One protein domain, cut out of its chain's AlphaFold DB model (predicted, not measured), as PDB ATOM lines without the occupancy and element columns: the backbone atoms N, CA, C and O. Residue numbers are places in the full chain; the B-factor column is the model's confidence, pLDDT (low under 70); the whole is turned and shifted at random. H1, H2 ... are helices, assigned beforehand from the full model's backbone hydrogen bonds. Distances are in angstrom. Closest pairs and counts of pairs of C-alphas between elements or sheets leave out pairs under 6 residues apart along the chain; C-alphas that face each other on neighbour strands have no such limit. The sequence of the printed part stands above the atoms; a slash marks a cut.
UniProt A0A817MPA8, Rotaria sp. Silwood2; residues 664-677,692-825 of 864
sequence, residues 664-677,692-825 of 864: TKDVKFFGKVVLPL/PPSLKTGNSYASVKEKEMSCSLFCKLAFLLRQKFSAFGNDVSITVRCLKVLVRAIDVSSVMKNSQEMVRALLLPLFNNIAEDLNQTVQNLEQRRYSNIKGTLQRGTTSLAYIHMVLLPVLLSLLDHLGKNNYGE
ATOM      1  N   THR A 664      59.081 -25.157 -20.216       60.47
ATOM      2  CA  THR A 664      58.140 -24.051 -20.443       60.47
ATOM      3  C   THR A 664      56.999 -24.118 -19.424       60.47
ATOM      4  O   THR A 664      56.562 -25.200 -19.023       60.47
ATOM      5  N   LYS A 665      56.550 -22.948 -18.950       65.19
ATOM      6  CA  LYS A 665      55.443 -22.818 -17.981       65.19
ATOM      7  C   LYS A 665      54.150 -23.424 -18.546       65.19
ATOM      8  O   LYS A 665      53.453 -24.146 -17.836       65.19
ATOM      9  N   ASP A 666      53.919 -23.228 -19.844       65.88
ATOM     10  CA  ASP A 666      52.701 -23.629 -20.556       65.88
ATOM     11  C   ASP A 666      52.541 -25.147 -20.675       65.88
ATOM     12  O   ASP A 666      51.440 -25.665 -20.520       65.88
ATOM     13  N   VAL A 667      53.635 -25.891 -20.866       72.38
ATOM     14  CA  VAL A 667      53.586 -27.362 -20.967       72.38
ATOM     15  C   VAL A 667      53.268 -28.004 -19.614       72.38
ATOM     16  O   VAL A 667      52.516 -28.977 -19.552       72.38
ATOM     17  N   LYS A 668      53.772 -27.431 -18.512       70.50
ATOM     18  CA  LYS A 668      53.426 -27.889 -17.156       70.50
ATOM     19  C   LYS A 668      51.984 -27.539 -16.791       70.50
ATOM     20  O   LYS A 668      51.298 -28.382 -16.222       70.50
ATOM     21  N   PHE A 669      51.512 -26.341 -17.137       71.69
ATOM     22  CA  PHE A 669      50.106 -25.960 -16.969       71.69
ATOM     23  C   PHE A 669      49.180 -26.876 -17.784       71.69
ATOM     24  O   PHE A 669      48.203 -27.397 -17.256       71.69
ATOM     25  N   PHE A 670      49.539 -27.168 -19.034       78.56
ATOM     26  CA  PHE A 670      48.802 -28.082 -19.899       78.56
ATOM     27  C   PHE A 670      48.686 -29.495 -19.307       78.56
ATOM     28  O   PHE A 670      47.577 -29.987 -19.090       78.56
ATOM     29  N   GLY A 671      49.823 -30.127 -18.994       73.12
ATOM     30  CA  GLY A 671      49.848 -31.504 -18.499       73.12
ATOM     31  C   GLY A 671      49.168 -31.662 -17.141       73.12
ATOM     32  O   GLY A 671      48.544 -32.684 -16.857       73.12
ATOM     33  N   LYS A 672      49.258 -30.631 -16.297       72.19
ATOM     34  CA  LYS A 672      48.786 -30.713 -14.921       72.19
ATOM     35  C   LYS A 672      47.393 -30.151 -14.694       72.19
ATOM     36  O   LYS A 672      46.717 -30.718 -13.852       72.19
ATOM     37  N   VAL A 673      46.969 -29.109 -15.416       71.44
ATOM     38  CA  VAL A 673      45.699 -28.373 -15.219       71.44
ATOM     39  C   VAL A 673      44.700 -28.606 -16.347       71.44
ATOM     40  O   VAL A 673      43.525 -28.862 -16.095       71.44
ATOM     41  N   VAL A 674      45.143 -28.564 -17.599       79.19
ATOM     42  CA  VAL A 674      44.217 -28.621 -18.739       79.19
ATOM     43  C   VAL A 674      43.712 -30.041 -18.982       79.19
ATOM     44  O   VAL A 674      42.500 -30.252 -19.030       79.19
ATOM     45  N   LEU A 675      44.613 -31.030 -19.080       80.56
ATOM     46  CA  LEU A 675      44.225 -32.435 -19.284       80.56
ATOM     47  C   LEU A 675      43.191 -32.911 -18.254       80.56
ATOM     48  O   LEU A 675      42.164 -33.470 -18.632       80.56
ATOM     49  N   PRO A 676      43.380 -32.663 -16.955       74.81
ATOM     50  CA  PRO A 676      42.499 -33.297 -15.992       74.81
ATOM     51  C   PRO A 676      41.148 -32.585 -15.836       74.81
ATOM     52  O   PRO A 676      40.136 -33.224 -15.537       74.81
ATOM     53  N   LEU A 677      41.114 -31.277 -16.119       74.62
ATOM     54  CA  LEU A 677      39.875 -30.520 -16.277       74.62
ATOM     55  C   LEU A 677      39.027 -31.092 -17.424       74.62
ATOM     56  O   LEU A 677      37.825 -31.288 -17.246       74.62
ATOM     57  N   PRO A 692      20.305 -35.333 -28.904       63.62
ATOM     58  CA  PRO A 692      19.928 -34.717 -30.165       63.62
ATOM     59  C   PRO A 692      18.886 -33.604 -29.946       63.62
ATOM     60  O   PRO A 692      18.037 -33.710 -29.058       63.62
ATOM     61  N   PRO A 693      18.875 -32.557 -30.794       58.00
ATOM     62  CA  PRO A 693      17.966 -31.409 -30.661       58.00
ATOM     63  C   PRO A 693      16.470 -31.751 -30.833       58.00
ATOM     64  O   PRO A 693      15.610 -30.889 -30.632       58.00
ATOM     65  N   SER A 694      16.138 -32.990 -31.213       57.56
ATOM     66  CA  SER A 694      14.772 -33.490 -31.407       57.56
ATOM     67  C   SER A 694      14.045 -33.853 -30.103       57.56
ATOM     68  O   SER A 694      12.817 -33.764 -30.065       57.56
ATOM     69  N   LEU A 695      14.754 -34.191 -29.016       57.53
ATOM     70  CA  LEU A 695      14.149 -34.474 -27.705       57.53
ATOM     71  C   LEU A 695      14.013 -33.188 -26.868       57.53
ATOM     72  O   LEU A 695      14.794 -32.914 -25.960       57.53
ATOM     73  N   LYS A 696      12.994 -32.375 -27.169       50.28
ATOM     74  CA  LYS A 696      12.684 -31.123 -26.448       50.28
ATOM     75  C   LYS A 696      11.930 -31.370 -25.135       50.28
ATOM     76  O   LYS A 696      10.786 -30.942 -24.983       50.28
ATOM     77  N   THR A 697      12.540 -32.045 -24.167       39.59
ATOM     78  CA  THR A 697      11.940 -32.185 -22.830       39.59
ATOM     79  C   THR A 697      12.968 -31.863 -21.757       39.59
ATOM     80  O   THR A 697      13.812 -32.688 -21.432       39.59
ATOM     81  N   GLY A 698      12.900 -30.640 -21.222       47.03
ATOM     82  CA  GLY A 698      13.481 -30.236 -19.931       47.03
ATOM     83  C   GLY A 698      15.008 -30.235 -19.777       47.03
ATOM     84  O   GLY A 698      15.494 -29.591 -18.854       47.03
ATOM     85  N   ASN A 699      15.765 -30.891 -20.661       46.09
ATOM     86  CA  ASN A 699      17.215 -31.002 -20.567       46.09
ATOM     87  C   ASN A 699      17.917 -30.083 -21.574       46.09
ATOM     88  O   ASN A 699      17.683 -30.128 -22.779       46.09
ATOM     89  N   SER A 700      18.790 -29.252 -21.015       63.31
ATOM     90  CA  SER A 700      19.860 -28.497 -21.661       63.31
ATOM     91  C   SER A 700      20.587 -29.325 -22.743       63.31
ATOM     92  O   SER A 700      20.936 -30.477 -22.478       63.31
ATOM     93  N   TYR A 701      20.792 -28.775 -23.952       70.62
ATOM     94  CA  TYR A 701      21.446 -29.467 -25.084       70.62
ATOM     95  C   TYR A 701      22.561 -28.629 -25.726       70.62
ATOM     96  O   TYR A 701      22.428 -27.411 -25.875       70.62
ATOM     97  N   ALA A 702      23.636 -29.304 -26.150       74.31
ATOM     98  CA  ALA A 702      24.783 -28.675 -26.802       74.31
ATOM     99  C   ALA A 702      24.457 -28.139 -28.206       74.31
ATOM    100  O   ALA A 702      23.803 -28.804 -29.019       74.31
ATOM    101  N   SER A 703      24.979 -26.951 -28.512       76.88
ATOM    102  CA  SER A 703      24.975 -26.352 -29.848       76.88
ATOM    103  C   SER A 703      25.830 -27.164 -30.827       76.88
ATOM    104  O   SER A 703      26.818 -27.786 -30.440       76.88
ATOM    105  N   VAL A 704      25.506 -27.110 -32.124       76.06
ATOM    106  CA  VAL A 704      26.290 -27.774 -33.186       76.06
ATOM    107  C   VAL A 704      27.759 -27.328 -33.147       76.06
ATOM    108  O   VAL A 704      28.649 -28.173 -33.167       76.06
ATOM    109  N   LYS A 705      28.015 -26.027 -32.939       77.44
ATOM    110  CA  LYS A 705      29.375 -25.482 -32.762       77.44
ATOM    111  C   LYS A 705      30.113 -26.082 -31.553       77.44
ATOM    112  O   LYS A 705      31.318 -26.303 -31.605       77.44
ATOM    113  N   GLU A 706      29.422 -26.342 -30.443       80.50
ATOM    114  CA  GLU A 706      30.037 -26.936 -29.243       80.50
ATOM    115  C   GLU A 706      30.375 -28.414 -29.475       80.50
ATOM    116  O   GLU A 706      31.444 -28.877 -29.067       80.50
ATOM    117  N   LYS A 707      29.511 -29.141 -30.195       82.44
ATOM    118  CA  LYS A 707      29.773 -30.522 -30.629       82.44
ATOM    119  C   LYS A 707      30.979 -30.595 -31.580       82.44
ATOM    120  O   LYS A 707      31.832 -31.466 -31.414       82.44
ATOM    121  N   GLU A 708      31.115 -29.634 -32.494       82.12
ATOM    122  CA  GLU A 708      32.289 -29.485 -33.370       82.12
ATOM    123  C   GLU A 708      33.584 -29.218 -32.582       82.12
ATOM    124  O   GLU A 708      34.578 -29.925 -32.762       82.12
ATOM    125  N   MET A 709      33.581 -28.252 -31.653       82.50
ATOM    126  CA  MET A 709      34.753 -27.951 -30.813       82.50
ATOM    127  C   MET A 709      35.174 -29.145 -29.946       82.50
ATOM    128  O   MET A 709      36.367 -29.390 -29.774       82.50
ATOM    129  N   SER A 710      34.210 -29.931 -29.459       84.94
ATOM    130  CA  SER A 710      34.461 -31.170 -28.707       84.94
ATOM    131  C   SER A 710      35.200 -32.215 -29.554       84.94
ATOM    132  O   SER A 710      36.164 -32.833 -29.094       84.94
ATOM    133  N   CYS A 711      34.785 -32.381 -30.814       84.75
ATOM    134  CA  CYS A 711      35.438 -33.266 -31.778       84.75
ATOM    135  C   CYS A 711      36.843 -32.760 -32.160       84.75
ATOM    136  O   CYS A 711      37.806 -33.532 -32.183       84.75
ATOM    137  N   SER A 712      36.991 -31.448 -32.378       85.44
ATOM    138  CA  SER A 712      38.284 -30.810 -32.662       85.44
ATOM    139  C   SER A 712      39.277 -30.996 -31.512       85.44
ATOM    140  O   SER A 712      40.441 -31.332 -31.743       85.44
ATOM    141  N   LEU A 713      38.807 -30.860 -30.267       87.31
ATOM    142  CA  LEU A 713      39.600 -31.077 -29.060       87.31
ATOM    143  C   LEU A 713      40.134 -32.515 -28.986       87.31
ATOM    144  O   LEU A 713      41.320 -32.714 -28.718       87.31
ATOM    145  N   PHE A 714      39.292 -33.513 -29.279       88.31
ATOM    146  CA  PHE A 714      39.702 -34.919 -29.342       88.31
ATOM    147  C   PHE A 714      40.769 -35.161 -30.416       88.31
ATOM    148  O   PHE A 714      41.824 -35.722 -30.113       88.31
ATOM    149  N   CYS A 715      40.535 -34.697 -31.646       85.81
ATOM    150  CA  CYS A 715      41.447 -34.938 -32.765       85.81
ATOM    151  C   CYS A 715      42.808 -34.264 -32.550       85.81
ATOM    152  O   CYS A 715      43.849 -34.897 -32.729       85.81
ATOM    153  N   LYS A 716      42.822 -32.999 -32.106       86.88
ATOM    154  CA  LYS A 716      44.065 -32.260 -31.830       86.88
ATOM    155  C   LYS A 716      44.852 -32.875 -30.677       86.88
ATOM    156  O   LYS A 716      46.075 -32.974 -30.767       86.88
ATOM    157  N   LEU A 717      44.174 -33.340 -29.623       87.69
ATOM    158  CA  LEU A 717      44.829 -34.007 -28.497       87.69
ATOM    159  C   LEU A 717      45.427 -35.365 -28.898       87.69
ATOM    160  O   LEU A 717      46.563 -35.666 -28.527       87.69
ATOM    161  N   ALA A 718      44.692 -36.166 -29.676       85.62
ATOM    162  CA  ALA A 718      45.168 -37.454 -30.178       85.62
ATOM    163  C   ALA A 718      46.377 -37.284 -31.113       85.62
ATOM    164  O   ALA A 718      47.375 -37.993 -30.982       85.62
ATOM    165  N   PHE A 719      46.327 -36.289 -32.002       85.50
ATOM    166  CA  PHE A 719      47.428 -35.958 -32.900       85.50
ATOM    167  C   PHE A 719      48.679 -35.474 -32.151       85.50
ATOM    168  O   PHE A 719      49.787 -35.921 -32.450       85.50
ATOM    169  N   LEU A 720      48.517 -34.618 -31.135       85.12
ATOM    170  CA  LEU A 720      49.622 -34.150 -30.292       85.12
ATOM    171  C   LEU A 720      50.305 -35.309 -29.547       85.12
ATOM    172  O   LEU A 720      51.536 -35.394 -29.528       85.12
ATOM    173  N   LEU A 721      49.513 -36.224 -28.974       84.94
ATOM    174  CA  LEU A 721      50.028 -37.413 -28.291       84.94
ATOM    175  C   LEU A 721      50.791 -38.332 -29.256       84.94
ATOM    176  O   LEU A 721      51.844 -38.854 -28.888       84.94
ATOM    177  N   ARG A 722      50.299 -38.482 -30.492       83.50
ATOM    178  CA  ARG A 722      50.970 -39.249 -31.548       83.50
ATOM    179  C   ARG A 722      52.321 -38.634 -31.933       83.50
ATOM    180  O   ARG A 722      53.321 -39.341 -31.972       83.50
ATOM    181  N   GLN A 723      52.377 -37.323 -32.184       79.88
ATOM    182  CA  GLN A 723      53.603 -36.656 -32.648       79.88
ATOM    183  C   GLN A 723      54.716 -36.588 -31.593       79.88
ATOM    184  O   GLN A 723      55.895 -36.579 -31.948       79.88
ATOM    185  N   LYS A 724      54.367 -36.486 -30.305       76.31
ATOM    186  CA  LYS A 724      55.328 -36.227 -29.219       76.31
ATOM    187  C   LYS A 724      55.181 -37.205 -28.050       76.31
ATOM    188  O   LYS A 724      55.351 -36.816 -26.900       76.31
ATOM    189  N   PHE A 725      54.921 -38.483 -28.340       77.31
ATOM    190  CA  PHE A 725      54.689 -39.536 -27.339       77.31
ATOM    191  C   PHE A 725      55.754 -39.588 -26.224       77.31
ATOM    192  O   PHE A 725      55.409 -39.625 -25.044       77.31
ATOM    193  N   SER A 726      57.043 -39.512 -26.574       71.50
ATOM    194  CA  SER A 726      58.151 -39.539 -25.605       71.50
ATOM    195  C   SER A 726      58.191 -38.323 -24.671       71.50
ATOM    196  O   SER A 726      58.646 -38.439 -23.538       71.50
ATOM    197  N   ALA A 727      57.686 -37.162 -25.103       70.38
ATOM    198  CA  ALA A 727      57.707 -35.933 -24.309       70.38
ATOM    199  C   ALA A 727      56.649 -35.915 -23.191       70.38
ATOM    200  O   ALA A 727      56.788 -35.151 -22.236       70.38
ATOM    201  N   PHE A 728      55.604 -36.746 -23.286       71.69
ATOM    202  CA  PHE A 728      54.551 -36.829 -22.267       71.69
ATOM    203  C   PHE A 728      54.987 -37.606 -21.014       71.69
ATOM    204  O   PHE A 728      54.491 -37.313 -19.928       71.69
ATOM    205  N   GLY A 729      55.895 -38.584 -21.130       72.50
ATOM    206  CA  GLY A 729      56.414 -39.362 -19.995       72.50
ATOM    207  C   GLY A 729      55.312 -39.884 -19.056       72.50
ATOM    208  O   GLY A 729      54.478 -40.700 -19.444       72.50
ATOM    209  N   ASN A 730      55.273 -39.372 -17.821       70.31
ATOM    210  CA  ASN A 730      54.298 -39.767 -16.793       70.31
ATOM    211  C   ASN A 730      52.854 -39.293 -17.065       70.31
ATOM    212  O   ASN A 730      51.915 -39.836 -16.482       70.31
ATOM    213  N   ASP A 731      52.648 -38.306 -17.942       75.06
ATOM    214  CA  ASP A 731      51.325 -37.726 -18.210       75.06
ATOM    215  C   ASP A 731      50.517 -38.524 -19.262       75.06
ATOM    216  O   ASP A 731      49.313 -38.307 -19.410       75.06
ATOM    217  N   VAL A 732      51.123 -39.524 -19.924       81.75
ATOM    218  CA  VAL A 732      50.469 -40.382 -20.941       81.75
ATOM    219  C   VAL A 732      49.192 -41.042 -20.405       81.75
ATOM    220  O   VAL A 732      48.161 -41.044 -21.076       81.75
ATOM    221  N   SER A 733      49.218 -41.558 -19.171       80.00
ATOM    222  CA  SER A 733      48.063 -42.235 -18.557       80.00
ATOM    223  C   SER A 733      46.848 -41.312 -18.385       80.00
ATOM    224  O   SER A 733      45.701 -41.748 -18.507       80.00
ATOM    225  N   ILE A 734      47.081 -40.027 -18.101       79.94
ATOM    226  CA  ILE A 734      46.017 -39.028 -17.948       79.94
ATOM    227  C   ILE A 734      45.465 -38.666 -19.325       79.94
ATOM    228  O   ILE A 734      44.251 -38.702 -19.515       79.94
ATOM    229  N   THR A 735      46.334 -38.405 -20.306       84.00
ATOM    230  CA  THR A 735      45.925 -38.080 -21.681       84.00
ATOM    231  C   THR A 735      45.053 -39.181 -22.289       84.00
ATOM    232  O   THR A 735      44.005 -38.892 -22.864       84.00
ATOM    233  N   VAL A 736      45.412 -40.454 -22.094       86.25
ATOM    234  CA  VAL A 736      44.612 -41.596 -22.573       86.25
ATOM    235  C   VAL A 736      43.241 -41.654 -21.892       86.25
ATOM    236  O   VAL A 736      42.236 -41.927 -22.548       86.25
ATOM    237  N   ARG A 737      43.151 -41.349 -20.589       83.75
ATOM    238  CA  ARG A 737      41.854 -41.237 -19.898       83.75
ATOM    239  C   ARG A 737      41.003 -40.100 -20.462       83.75
ATOM    240  O   ARG A 737      39.817 -40.323 -20.695       83.75
ATOM    241  N   CYS A 738      41.601 -38.944 -20.755       86.25
ATOM    242  CA  CYS A 738      40.919 -37.812 -21.391       86.25
ATOM    243  C   CYS A 738      40.332 -38.207 -22.747       86.25
ATOM    244  O   CYS A 738      39.148 -37.990 -22.982       86.25
ATOM    245  N   LEU A 739      41.131 -38.856 -23.603       88.38
ATOM    246  CA  LEU A 739      40.685 -39.334 -24.915       88.38
ATOM    247  C   LEU A 739      39.496 -40.298 -24.787       88.38
ATOM    248  O   LEU A 739      38.504 -40.133 -25.488       88.38
ATOM    249  N   LYS A 740      39.527 -41.241 -23.836       87.31
ATOM    250  CA  LYS A 740      38.406 -42.172 -23.595       87.31
ATOM    251  C   LYS A 740      37.122 -41.478 -23.133       87.31
ATOM    252  O   LYS A 740      36.032 -41.941 -23.461       87.31
ATOM    253  N   VAL A 741      37.224 -40.421 -22.324       84.94
ATOM    254  CA  VAL A 741      36.045 -39.661 -21.872       84.94
ATOM    255  C   VAL A 741      35.503 -38.774 -22.993       84.94
ATOM    256  O   VAL A 741      34.295 -38.768 -23.208       84.94
ATOM    257  N   LEU A 742      36.378 -38.098 -23.742       85.88
ATOM    258  CA  LEU A 742      36.006 -37.269 -24.890       85.88
ATOM    259  C   LEU A 742      35.283 -38.077 -25.965       85.88
ATOM    260  O   LEU A 742      34.211 -37.678 -26.396       85.88
ATOM    261  N   VAL A 743      35.814 -39.248 -26.332       85.31
ATOM    262  CA  VAL A 743      35.181 -40.163 -27.296       85.31
ATOM    263  C   VAL A 743      33.738 -40.472 -26.913       85.31
ATOM    264  O   VAL A 743      32.851 -40.430 -27.755       85.31
ATOM    265  N   ARG A 744      33.489 -40.711 -25.622       82.06
ATOM    266  CA  ARG A 744      32.151 -41.009 -25.101       82.06
ATOM    267  C   ARG A 744      31.212 -39.808 -25.051       82.06
ATOM    268  O   ARG A 744      30.037 -39.997 -24.766       82.06
ATOM    269  N   ALA A 745      31.713 -38.599 -25.275       79.75
ATOM    270  CA  ALA A 745      30.930 -37.369 -25.313       79.75
ATOM    271  C   ALA A 745      30.723 -36.838 -26.745       79.75
ATOM    272  O   ALA A 745      30.004 -35.860 -26.919       79.75
ATOM    273  N   ILE A 746      31.326 -37.457 -27.769       81.50
ATOM    274  CA  ILE A 746      31.174 -37.031 -29.166       81.50
ATOM    275  C   ILE A 746      29.903 -37.638 -29.767       81.50
ATOM    276  O   ILE A 746      29.726 -38.857 -29.789       81.50
ATOM    277  N   ASP A 747      29.047 -36.780 -30.317       78.31
ATOM    278  CA  ASP A 747      27.892 -37.169 -31.130       78.31
ATOM    279  C   ASP A 747      28.280 -37.195 -32.615       78.31
ATOM    280  O   ASP A 747      28.122 -36.208 -33.343       78.31
ATOM    281  N   VAL A 748      28.821 -38.338 -33.048       72.50
ATOM    282  CA  VAL A 748      29.368 -38.540 -34.401       72.50
ATOM    283  C   VAL A 748      28.309 -38.274 -35.476       72.50
ATOM    284  O   VAL A 748      28.615 -37.632 -36.475       72.50
ATOM    285  N   SER A 749      27.045 -38.655 -35.252       71.69
ATOM    286  CA  SER A 749      25.967 -38.451 -36.233       71.69
ATOM    287  C   SER A 749      25.705 -36.979 -36.533       71.69
ATOM    288  O   SER A 749      25.601 -36.576 -37.693       71.69
ATOM    289  N   SER A 750      25.623 -36.154 -35.488       72.19
ATOM    290  CA  SER A 750      25.361 -34.721 -35.650       72.19
ATOM    291  C   SER A 750      26.535 -33.967 -36.280       72.19
ATOM    292  O   SER A 750      26.315 -33.021 -37.035       72.19
ATOM    293  N   VAL A 751      27.771 -34.394 -36.001       73.38
ATOM    294  CA  VAL A 751      28.996 -33.787 -36.541       73.38
ATOM    295  C   VAL A 751      29.161 -34.146 -38.020       73.38
ATOM    296  O   VAL A 751      29.418 -33.257 -38.831       73.38
ATOM    297  N   MET A 752      28.929 -35.409 -38.396       69.50
ATOM    298  CA  MET A 752      29.002 -35.878 -39.789       69.50
ATOM    299  C   MET A 752      27.986 -35.175 -40.692       69.50
ATOM    300  O   MET A 752      28.331 -34.739 -41.789       69.50
ATOM    301  N   LYS A 753      26.749 -35.002 -40.210       70.56
ATOM    302  CA  LYS A 753      25.665 -34.377 -40.982       70.56
ATOM    303  C   LYS A 753      25.834 -32.867 -41.172       70.56
ATOM    304  O   LYS A 753      25.402 -32.348 -42.194       70.56
ATOM    305  N   ASN A 754      26.432 -32.166 -40.204       69.31
ATOM    306  CA  ASN A 754      26.498 -30.698 -40.213       69.31
ATOM    307  C   ASN A 754      27.882 -30.119 -40.579       69.31
ATOM    308  O   ASN A 754      27.941 -28.969 -41.001       69.31
ATOM    309  N   SER A 755      28.983 -30.877 -40.439       64.06
ATOM    310  CA  SER A 755      30.366 -30.358 -40.546       64.06
ATOM    311  C   SER A 755      31.310 -31.260 -41.365       64.06
ATOM    312  O   SER A 755      32.378 -31.684 -40.919       64.06
ATOM    313  N   GLN A 756      30.922 -31.549 -42.609       61.50
ATOM    314  CA  GLN A 756      31.610 -32.509 -43.486       61.50
ATOM    315  C   GLN A 756      33.090 -32.159 -43.778       61.50
ATOM    316  O   GLN A 756      33.917 -33.054 -43.942       61.50
ATOM    317  N   GLU A 757      33.457 -30.873 -43.817       64.62
ATOM    318  CA  GLU A 757      34.845 -30.427 -44.047       64.62
ATOM    319  C   GLU A 757      35.763 -30.682 -42.839       64.62
ATOM    320  O   GLU A 757      36.902 -31.118 -43.006       64.62
ATOM    321  N   MET A 758      35.263 -30.486 -41.613       64.69
ATOM    322  CA  MET A 758      36.034 -30.717 -40.383       64.69
ATOM    323  C   MET A 758      36.339 -32.205 -40.190       64.69
ATOM    324  O   MET A 758      37.455 -32.574 -39.823       64.69
ATOM    325  N   VAL A 759      35.359 -33.066 -40.472       61.69
ATOM    326  CA  VAL A 759      35.520 -34.523 -40.427       61.69
ATOM    327  C   VAL A 759      36.626 -34.975 -41.380       61.69
ATOM    328  O   VAL A 759      37.533 -35.704 -40.969       61.69
ATOM    329  N   ARG A 760      36.579 -34.516 -42.637       64.06
ATOM    330  CA  ARG A 760      37.582 -34.858 -43.657       64.06
ATOM    331  C   ARG A 760      38.977 -34.346 -43.295       64.06
ATOM    332  O   ARG A 760      39.959 -35.017 -43.586       64.06
ATOM    333  N   ALA A 761      39.071 -33.193 -42.634       68.19
ATOM    334  CA  ALA A 761      40.346 -32.590 -42.252       68.19
ATOM    335  C   ALA A 761      40.962 -33.155 -40.955       68.19
ATOM    336  O   ALA A 761      42.180 -33.105 -40.806       68.19
ATOM    337  N   LEU A 762      40.162 -33.659 -40.004       67.50
ATOM    338  CA  LEU A 762      40.643 -34.040 -38.664       67.50
ATOM    339  C   LEU A 762      40.438 -35.520 -38.310       67.50
ATOM    340  O   LEU A 762      41.353 -36.134 -37.762       67.50
ATOM    341  N   LEU A 763      39.275 -36.103 -38.621       74.19
ATOM    342  CA  LEU A 763      38.963 -37.495 -38.269       74.19
ATOM    343  C   LEU A 763      39.547 -38.488 -39.278       74.19
ATOM    344  O   LEU A 763      40.148 -39.478 -38.870       74.19
ATOM    345  N   LEU A 764      39.438 -38.216 -40.582       75.50
ATOM    346  CA  LEU A 764      39.975 -39.110 -41.616       75.50
ATOM    347  C   LEU A 764      41.507 -39.288 -41.508       75.50
ATOM    348  O   LEU A 764      41.975 -40.430 -41.491       75.50
ATOM    349  N   PRO A 765      42.318 -38.224 -41.319       80.44
ATOM    350  CA  PRO A 765      43.749 -38.391 -41.083       80.44
ATOM    351  C   PRO A 765      44.054 -39.154 -39.794       80.44
ATOM    352  O   PRO A 765      45.070 -39.838 -39.730       80.44
ATOM    353  N   LEU A 766      43.212 -39.054 -38.760       80.25
ATOM    354  CA  LEU A 766      43.401 -39.812 -37.523       80.25
ATOM    355  C   LEU A 766      43.289 -41.320 -37.783       80.25
ATOM    356  O   LEU A 766      44.182 -42.057 -37.373       80.25
ATOM    357  N   PHE A 767      42.254 -41.772 -38.497       81.12
ATOM    358  CA  PHE A 767      42.079 -43.192 -38.829       81.12
ATOM    359  C   PHE A 767      43.168 -43.716 -39.769       81.12
ATOM    360  O   PHE A 767      43.742 -44.766 -39.491       81.12
ATOM    361  N   ASN A 768      43.537 -42.950 -40.800       83.12
ATOM    362  CA  ASN A 768      44.630 -43.328 -41.702       83.12
ATOM    363  C   ASN A 768      45.969 -43.443 -40.961       83.12
ATOM    364  O   ASN A 768      46.724 -44.386 -41.177       83.12
ATOM    365  N   ASN A 769      46.249 -42.524 -40.031       83.31
ATOM    366  CA  ASN A 769      47.441 -42.591 -39.188       83.31
ATOM    367  C   ASN A 769      47.437 -43.819 -38.266       83.31
ATOM    368  O   ASN A 769      48.487 -44.418 -38.060       83.31
ATOM    369  N   ILE A 770      46.278 -44.191 -37.715       83.06
ATOM    370  CA  ILE A 770      46.126 -45.388 -36.876       83.06
ATOM    371  C   ILE A 770      46.359 -46.663 -37.693       83.06
ATOM    372  O   ILE A 770      47.073 -47.555 -37.233       83.06
ATOM    373  N   ALA A 771      45.775 -46.747 -38.891       82.44
ATOM    374  CA  ALA A 771      45.943 -47.883 -39.789       82.44
ATOM    375  C   ALA A 771      47.408 -48.041 -40.220       82.44
ATOM    376  O   ALA A 771      47.954 -49.141 -40.149       82.44
ATOM    377  N   GLU A 772      48.066 -46.937 -40.576       82.94
ATOM    378  CA  GLU A 772      49.481 -46.932 -40.949       82.94
ATOM    379  C   GLU A 772      50.389 -47.319 -39.770       82.94
ATOM    380  O   GLU A 772      51.279 -48.156 -39.928       82.94
ATOM    381  N   ASP A 773      50.141 -46.781 -38.568       82.56
ATOM    382  CA  ASP A 773      50.903 -47.137 -37.365       82.56
ATOM    383  C   ASP A 773      50.768 -48.643 -37.055       82.56
ATOM    384  O   ASP A 773      51.765 -49.310 -36.769       82.56
ATOM    385  N   LEU A 774      49.559 -49.210 -37.166       82.38
ATOM    386  CA  LEU A 774      49.323 -50.647 -36.985       82.38
ATOM    387  C   LEU A 774      50.033 -51.479 -38.056       82.38
ATOM    388  O   LEU A 774      50.760 -52.411 -37.708       82.38
ATOM    389  N   ASN A 775      49.897 -51.117 -39.331       83.19
ATOM    390  CA  ASN A 775      50.542 -51.816 -40.441       83.19
ATOM    391  C   ASN A 775      52.071 -51.852 -40.266       83.19
ATOM    392  O   ASN A 775      52.693 -52.913 -40.330       83.19
ATOM    393  N   GLN A 776      52.683 -50.719 -39.913       79.94
ATOM    394  CA  GLN A 776      54.118 -50.653 -39.630       79.94
ATOM    395  C   GLN A 776      54.519 -51.508 -38.423       79.94
ATOM    396  O   GLN A 776      55.596 -52.108 -38.411       79.94
ATOM    397  N   THR A 777      53.689 -51.590 -37.382       76.56
ATOM    398  CA  THR A 777      54.003 -52.421 -36.208       76.56
ATOM    399  C   THR A 777      53.950 -53.912 -36.521       76.56
ATOM    400  O   THR A 777      54.852 -54.637 -36.092       76.56
ATOM    401  N   VAL A 778      52.978 -54.346 -37.328       81.19
ATOM    402  CA  VAL A 778      52.861 -55.722 -37.832       81.19
ATOM    403  C   VAL A 778      54.071 -56.070 -38.698       81.19
ATOM    404  O   VAL A 778      54.754 -57.050 -38.413       81.19
ATOM    405  N   GLN A 779      54.445 -55.206 -39.645       80.56
ATOM    406  CA  GLN A 779      55.645 -55.408 -40.467       80.56
ATOM    407  C   GLN A 779      56.927 -55.507 -39.622       80.56
ATOM    408  O   GLN A 779      57.796 -56.339 -39.882       80.56
ATOM    409  N   ASN A 780      57.072 -54.687 -38.575       74.50
ATOM    410  CA  ASN A 780      58.237 -54.752 -37.683       74.50
ATOM    411  C   ASN A 780      58.249 -56.023 -36.802       74.50
ATOM    412  O   ASN A 780      59.332 -56.512 -36.456       74.50
ATOM    413  N   LEU A 781      57.073 -56.560 -36.444       74.38
ATOM    414  CA  LEU A 781      56.904 -57.842 -35.745       74.38
ATOM    415  C   LEU A 781      57.281 -59.021 -36.649       74.38
ATOM    416  O   LEU A 781      58.088 -59.858 -36.243       74.38
ATOM    417  N   GLU A 782      56.784 -59.039 -37.888       80.31
ATOM    418  CA  GLU A 782      57.132 -60.039 -38.908       80.31
ATOM    419  C   GLU A 782      58.639 -60.049 -39.203       80.31
ATOM    420  O   GLU A 782      59.259 -61.107 -39.323       80.31
ATOM    421  N   GLN A 783      59.267 -58.871 -39.210       77.31
ATOM    422  CA  GLN A 783      60.712 -58.707 -39.400       77.31
ATOM    423  C   GLN A 783      61.553 -59.004 -38.137       77.31
ATOM    424  O   GLN A 783      62.764 -58.770 -38.148       77.31
ATOM    425  N   ARG A 784      60.952 -59.502 -37.040       68.56
ATOM    426  CA  ARG A 784      61.606 -59.856 -35.753       68.56
ATOM    427  C   ARG A 784      62.472 -58.745 -35.135       68.56
ATOM    428  O   ARG A 784      63.419 -59.009 -34.392       68.56
ATOM    429  N   ARG A 785      62.154 -57.474 -35.393       63.78
ATOM    430  CA  ARG A 785      62.979 -56.327 -34.957       63.78
ATOM    431  C   ARG A 785      62.911 -56.033 -33.453       63.78
ATOM    432  O   ARG A 785      63.754 -55.298 -32.941       63.78
ATOM    433  N   TYR A 786      61.955 -56.634 -32.741       65.50
ATOM    434  CA  TYR A 786      61.750 -56.458 -31.297       65.50
ATOM    435  C   TYR A 786      62.486 -57.486 -30.416       65.50
ATOM    436  O   TYR A 786      62.519 -57.327 -29.199       65.50
ATOM    437  N   SER A 787      63.102 -58.523 -30.999       55.59
ATOM    438  CA  SER A 787      63.734 -59.630 -30.258       55.59
ATOM    439  C   SER A 787      65.106 -59.281 -29.647       55.59
ATOM    440  O   SER A 787      65.551 -59.941 -28.710       55.59
ATOM    441  N   ASN A 788      65.771 -58.220 -30.123       51.41
ATOM    442  CA  ASN A 788      67.114 -57.824 -29.677       51.41
ATOM    443  C   ASN A 788      67.041 -56.689 -28.635       51.41
ATOM    444  O   ASN A 788      67.246 -55.511 -28.929       51.41
ATOM    445  N   ILE A 789      66.755 -57.068 -27.388       51.56
ATOM    446  CA  ILE A 789      66.331 -56.203 -26.265       51.56
ATOM    447  C   ILE A 789      67.368 -55.155 -25.787       51.56
ATOM    448  O   ILE A 789      67.068 -54.351 -24.910       51.56
ATOM    449  N   LYS A 790      68.579 -55.065 -26.354       44.66
ATOM    450  CA  LYS A 790      69.617 -54.142 -25.839       44.66
ATOM    451  C   LYS A 790      70.183 -53.109 -26.817       44.66
ATOM    452  O   LYS A 790      71.217 -52.521 -26.520       44.66
ATOM    453  N   GLY A 791      69.511 -52.813 -27.932       44.91
ATOM    454  CA  GLY A 791      70.018 -51.755 -28.822       44.91
ATOM    455  C   GLY A 791      69.079 -51.163 -29.868       44.91
ATOM    456  O   GLY A 791      69.371 -50.082 -30.367       44.91
ATOM    457  N   THR A 792      67.946 -51.790 -30.186       44.81
ATOM    458  CA  THR A 792      67.009 -51.281 -31.204       44.81
ATOM    459  C   THR A 792      65.667 -50.900 -30.586       44.81
ATOM    460  O   THR A 792      64.623 -51.442 -30.935       44.81
ATOM    461  N   LEU A 793      65.677 -49.947 -29.652       51.53
ATOM    462  CA  LEU A 793      64.447 -49.268 -29.237       51.53
ATOM    463  C   LEU A 793      63.993 -48.381 -30.403       51.53
ATOM    464  O   LEU A 793      64.458 -47.249 -30.528       51.53
ATOM    465  N   GLN A 794      63.116 -48.884 -31.276       54.25
ATOM    466  CA  GLN A 794      62.325 -47.993 -32.125       54.25
ATOM    467  C   GLN A 794      61.461 -47.135 -31.189       54.25
ATOM    468  O   GLN A 794      60.610 -47.645 -30.461       54.25
ATOM    469  N   ARG A 795      61.770 -45.836 -31.127       56.97
ATOM    470  CA  ARG A 795      61.108 -44.854 -30.260       56.97
ATOM    471  C   ARG A 795      59.964 -44.208 -31.047       56.97
ATOM    472  O   ARG A 795      60.176 -43.828 -32.193       56.97
ATOM    473  N   GLY A 796      58.788 -44.052 -30.436       66.12
ATOM    474  CA  GLY A 796      57.647 -43.348 -31.043       66.12
ATOM    475  C   GLY A 796      56.438 -44.238 -31.352       66.12
ATOM    476  O   GLY A 796      56.139 -45.163 -30.595       66.12
ATOM    477  N   THR A 797      55.726 -43.930 -32.440       60.50
ATOM    478  CA  THR A 797      54.417 -44.515 -32.805       60.50
ATOM    479  C   THR A 797      54.487 -45.980 -33.226       60.50
ATOM    480  O   THR A 797      53.531 -46.716 -33.015       60.50
ATOM    481  N   THR A 798      55.637 -46.440 -33.727       66.81
ATOM    482  CA  THR A 798      55.862 -47.855 -34.060       66.81
ATOM    483  C   THR A 798      56.253 -48.700 -32.847       66.81
ATOM    484  O   THR A 798      56.476 -49.895 -32.981       66.81
ATOM    485  N   SER A 799      56.346 -48.121 -31.644       72.44
ATOM    486  CA  SER A 799      56.692 -48.883 -30.443       72.44
ATOM    487  C   SER A 799      55.519 -49.730 -29.939       72.44
ATOM    488  O   SER A 799      54.377 -49.272 -29.870       72.44
ATOM    489  N   LEU A 800      55.809 -50.949 -29.470       73.44
ATOM    490  CA  LEU A 800      54.803 -51.826 -28.851       73.44
ATOM    491  C   LEU A 800      54.144 -51.173 -27.613       73.44
ATOM    492  O   LEU A 800      52.974 -51.406 -27.313       73.44
ATOM    493  N   ALA A 801      54.890 -50.305 -26.918       74.06
ATOM    494  CA  ALA A 801      54.403 -49.536 -25.777       74.06
ATOM    495  C   ALA A 801      53.305 -48.531 -26.168       74.06
ATOM    496  O   ALA A 801      52.333 -48.386 -25.431       74.06
ATOM    497  N   TYR A 802      53.421 -47.868 -27.324       79.94
ATOM    498  CA  TYR A 802      52.399 -46.938 -27.818       79.94
ATOM    499  C   TYR A 802      51.080 -47.659 -28.134       79.94
ATOM    500  O   TYR A 802      50.013 -47.204 -27.717       79.94
ATOM    501  N   ILE A 803      51.148 -48.829 -28.778       80.12
ATOM    502  CA  ILE A 803      49.960 -49.636 -29.100       80.12
ATOM    503  C   ILE A 803      49.220 -50.044 -27.822       80.12
ATOM    504  O   ILE A 803      48.015 -49.818 -27.699       80.12
ATOM    505  N   HIS A 804      49.949 -50.613 -26.858       81.00
ATOM    506  CA  HIS A 804      49.367 -51.131 -25.623       81.00
ATOM    507  C   HIS A 804      48.833 -50.013 -24.711       81.00
ATOM    508  O   HIS A 804      47.753 -50.137 -24.134       81.00
ATOM    509  N   MET A 805      49.574 -48.909 -24.575       81.31
ATOM    510  CA  MET A 805      49.230 -47.839 -23.631       81.31
ATOM    511  C   MET A 805      48.205 -46.846 -24.182       81.31
ATOM    512  O   MET A 805      47.428 -46.298 -23.400       81.31
ATOM    513  N   VAL A 806      48.208 -46.584 -25.495       82.12
ATOM    514  CA  VAL A 806      47.427 -45.499 -26.112       82.12
ATOM    515  C   VAL A 806      46.405 -46.036 -27.103       82.12
ATOM    516  O   VAL A 806      45.212 -45.779 -26.939       82.12
ATOM    517  N   LEU A 807      46.849 -46.778 -28.117       83.75
ATOM    518  CA  LEU A 807      46.004 -47.082 -29.268       83.75
ATOM    519  C   LEU A 807      44.860 -48.042 -28.920       83.75
ATOM    520  O   LEU A 807      43.693 -47.732 -29.166       83.75
ATOM    521  N   LEU A 808      45.181 -49.170 -28.283       83.50
ATOM    522  CA  LEU A 808      44.201 -50.195 -27.928       83.50
ATOM    523  C   LEU A 808      43.118 -49.663 -26.957       83.50
ATOM    524  O   LEU A 808      41.931 -49.828 -27.249       83.50
ATOM    525  N   PRO A 809      43.446 -48.952 -25.853       86.06
ATOM    526  CA  PRO A 809      42.427 -48.422 -24.945       86.06
ATOM    527  C   PRO A 809      41.507 -47.359 -25.559       86.06
ATOM    528  O   PRO A 809      40.365 -47.225 -25.102       86.06
ATOM    529  N   VAL A 810      41.998 -46.576 -26.527       85.38
ATOM    530  CA  VAL A 810      41.220 -45.525 -27.205       85.38
ATOM    531  C   VAL A 810      40.307 -46.136 -28.265       85.38
ATOM    532  O   VAL A 810      39.114 -45.837 -28.252       85.38
ATOM    533  N   LEU A 811      40.817 -47.046 -29.105       84.12
ATOM    534  CA  LEU A 811      40.021 -47.748 -30.119       84.12
ATOM    535  C   LEU A 811      38.890 -48.568 -29.500       84.12
ATOM    536  O   LEU A 811      37.749 -48.458 -29.937       84.12
ATOM    537  N   LEU A 812      39.165 -49.312 -28.423       86.00
ATOM    538  CA  LEU A 812      38.125 -50.054 -27.702       86.00
ATOM    539  C   LEU A 812      37.019 -49.129 -27.178       86.00
ATOM    540  O   LEU A 812      35.844 -49.465 -27.250       86.00
ATOM    541  N   SER A 813      37.379 -47.948 -26.665       85.19
ATOM    542  CA  SER A 813      36.391 -46.981 -26.172       85.19
ATOM    543  C   SER A 813      35.590 -46.324 -27.297       85.19
ATOM    544  O   SER A 813      34.451 -45.927 -27.056       85.19
ATOM    545  N   LEU A 814      36.185 -46.177 -28.483       83.19
ATOM    546  CA  LEU A 814      35.538 -45.639 -29.677       83.19
ATOM    547  C   LEU A 814      34.530 -46.631 -30.244       83.19
ATOM    548  O   LEU A 814      33.368 -46.274 -30.403       83.19
ATOM    549  N   LEU A 815      34.942 -47.880 -30.450       80.88
ATOM    550  CA  LEU A 815      34.068 -48.940 -30.950       80.88
ATOM    551  C   LEU A 815      32.912 -49.234 -29.979       80.88
ATOM    552  O   LEU A 815      31.768 -49.338 -30.407       80.88
ATOM    553  N   ASP A 816      33.177 -49.261 -28.666       82.44
ATOM    554  CA  ASP A 816      32.139 -49.417 -27.632       82.44
ATOM    555  C   ASP A 816      31.114 -48.262 -27.649       82.44
ATOM    556  O   ASP A 816      29.918 -48.479 -27.466       82.44
ATOM    557  N   HIS A 817      31.555 -47.021 -27.895       82.06
ATOM    558  CA  HIS A 817      30.662 -45.856 -27.990       82.06
ATOM    559  C   HIS A 817      29.846 -45.834 -29.286       82.06
ATOM    560  O   HIS A 817      28.656 -45.518 -29.252       82.06
ATOM    561  N   LEU A 818      30.468 -46.187 -30.415       78.06
ATOM    562  CA  LEU A 818      29.792 -46.306 -31.707       78.06
ATOM    563  C   LEU A 818      28.727 -47.409 -31.673       78.06
ATOM    564  O   LEU A 818      27.605 -47.178 -32.124       78.06
ATOM    565  N   GLY A 819      29.048 -48.554 -31.063       74.50
ATOM    566  CA  GLY A 819      28.118 -49.668 -30.883       74.50
ATOM    567  C   GLY A 819      26.943 -49.330 -29.964       74.50
ATOM    568  O   GLY A 819      25.802 -49.617 -30.302       74.50
ATOM    569  N   LYS A 820      27.177 -48.661 -28.825       77.75
ATOM    570  CA  LYS A 820      26.108 -48.310 -27.864       77.75
ATOM    571  C   LYS A 820      25.079 -47.311 -28.389       77.75
ATOM    572  O   LYS A 820      23.947 -47.318 -27.916       77.75
ATOM    573  N   ASN A 821      25.475 -46.444 -29.314       72.06
ATOM    574  CA  ASN A 821      24.610 -45.402 -29.867       72.06
ATOM    575  C   ASN A 821      24.132 -45.713 -31.297       72.06
ATOM    576  O   ASN A 821      23.541 -44.841 -31.927       72.06
ATOM    577  N   ASN A 822      24.386 -46.928 -31.810       68.94
ATOM    578  CA  ASN A 822      24.040 -47.365 -33.170       68.94
ATOM    579  C   ASN A 822      24.507 -46.391 -34.269       68.94
ATOM    580  O   ASN A 822      23.821 -46.178 -35.263       68.94
ATOM    581  N   TYR A 823      25.692 -45.795 -34.113       68.12
ATOM    582  CA  TYR A 823      26.259 -44.896 -35.126       68.12
ATOM    583  C   TYR A 823      26.847 -45.642 -36.343       68.12
ATOM    584  O   TYR A 823      27.402 -44.997 -37.227       68.12
ATOM    585  N   GLY A 824      26.746 -46.978 -36.384       56.25
ATOM    586  CA  GLY A 824      27.295 -47.837 -37.441       56.25
ATOM    587  C   GLY A 824      26.659 -47.619 -38.816       56.25
ATOM    588  O   GLY A 824      27.389 -47.508 -39.791       56.25
ATOM    589  N   GLU A 825      25.338 -47.410 -38.878       55.47
ATOM    590  CA  GLU A 825      24.607 -47.198 -40.146       55.47
ATOM    591  C   GLU A 825      25.090 -45.961 -40.927       55.47
ATOM    592  O   GLU A 825      24.865 -45.845 -42.122       55.47
TER     593      GLU A 825
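Overview. This is residues 664 to 677 and 692 to 825 of the 864 residues of a protein of Rotaria sp. Silwood2 (UniProt A0A817MPA8). Long helix H5 runs aslant over a bundle of H2, H3 and H6; H1 packs on H3, H4 on H2. The printed part has 148 residues with six named helices, H1 to H6: all helix. It is only just compact, close to loose: radius of gyration of the C-alphas 17.6 A, spans 62 by 41 by 25 A.

Arrangement. H5, residues 756 to 782, touches H2, 704 to 723, closest at C-alphas 762 and 715, 6.0 A. H3, 725 to 743, forms a hairpin with H2 and touches H6, 800 to 820, closest at C-alphas 740 and 810, 5.7 A. H1, 665 to 677, touches H3; H4, 748 to 754, touches H2. Every O i to N i+4 pair is within hydrogen-bond range in H2 and H4, 9 of 15 in H3.

Along the chain. H1 begins at (55.443, -22.818, -17.981); H6 ends at (26.108, -48.310, -27.864). H5 is 37.8 A long.

Size, cuts and confidence. Across the cut, C-alphas 677 and 692 are 24.7 A apart. Link H5 to H6 is long; 41 residues have pLDDT under 70.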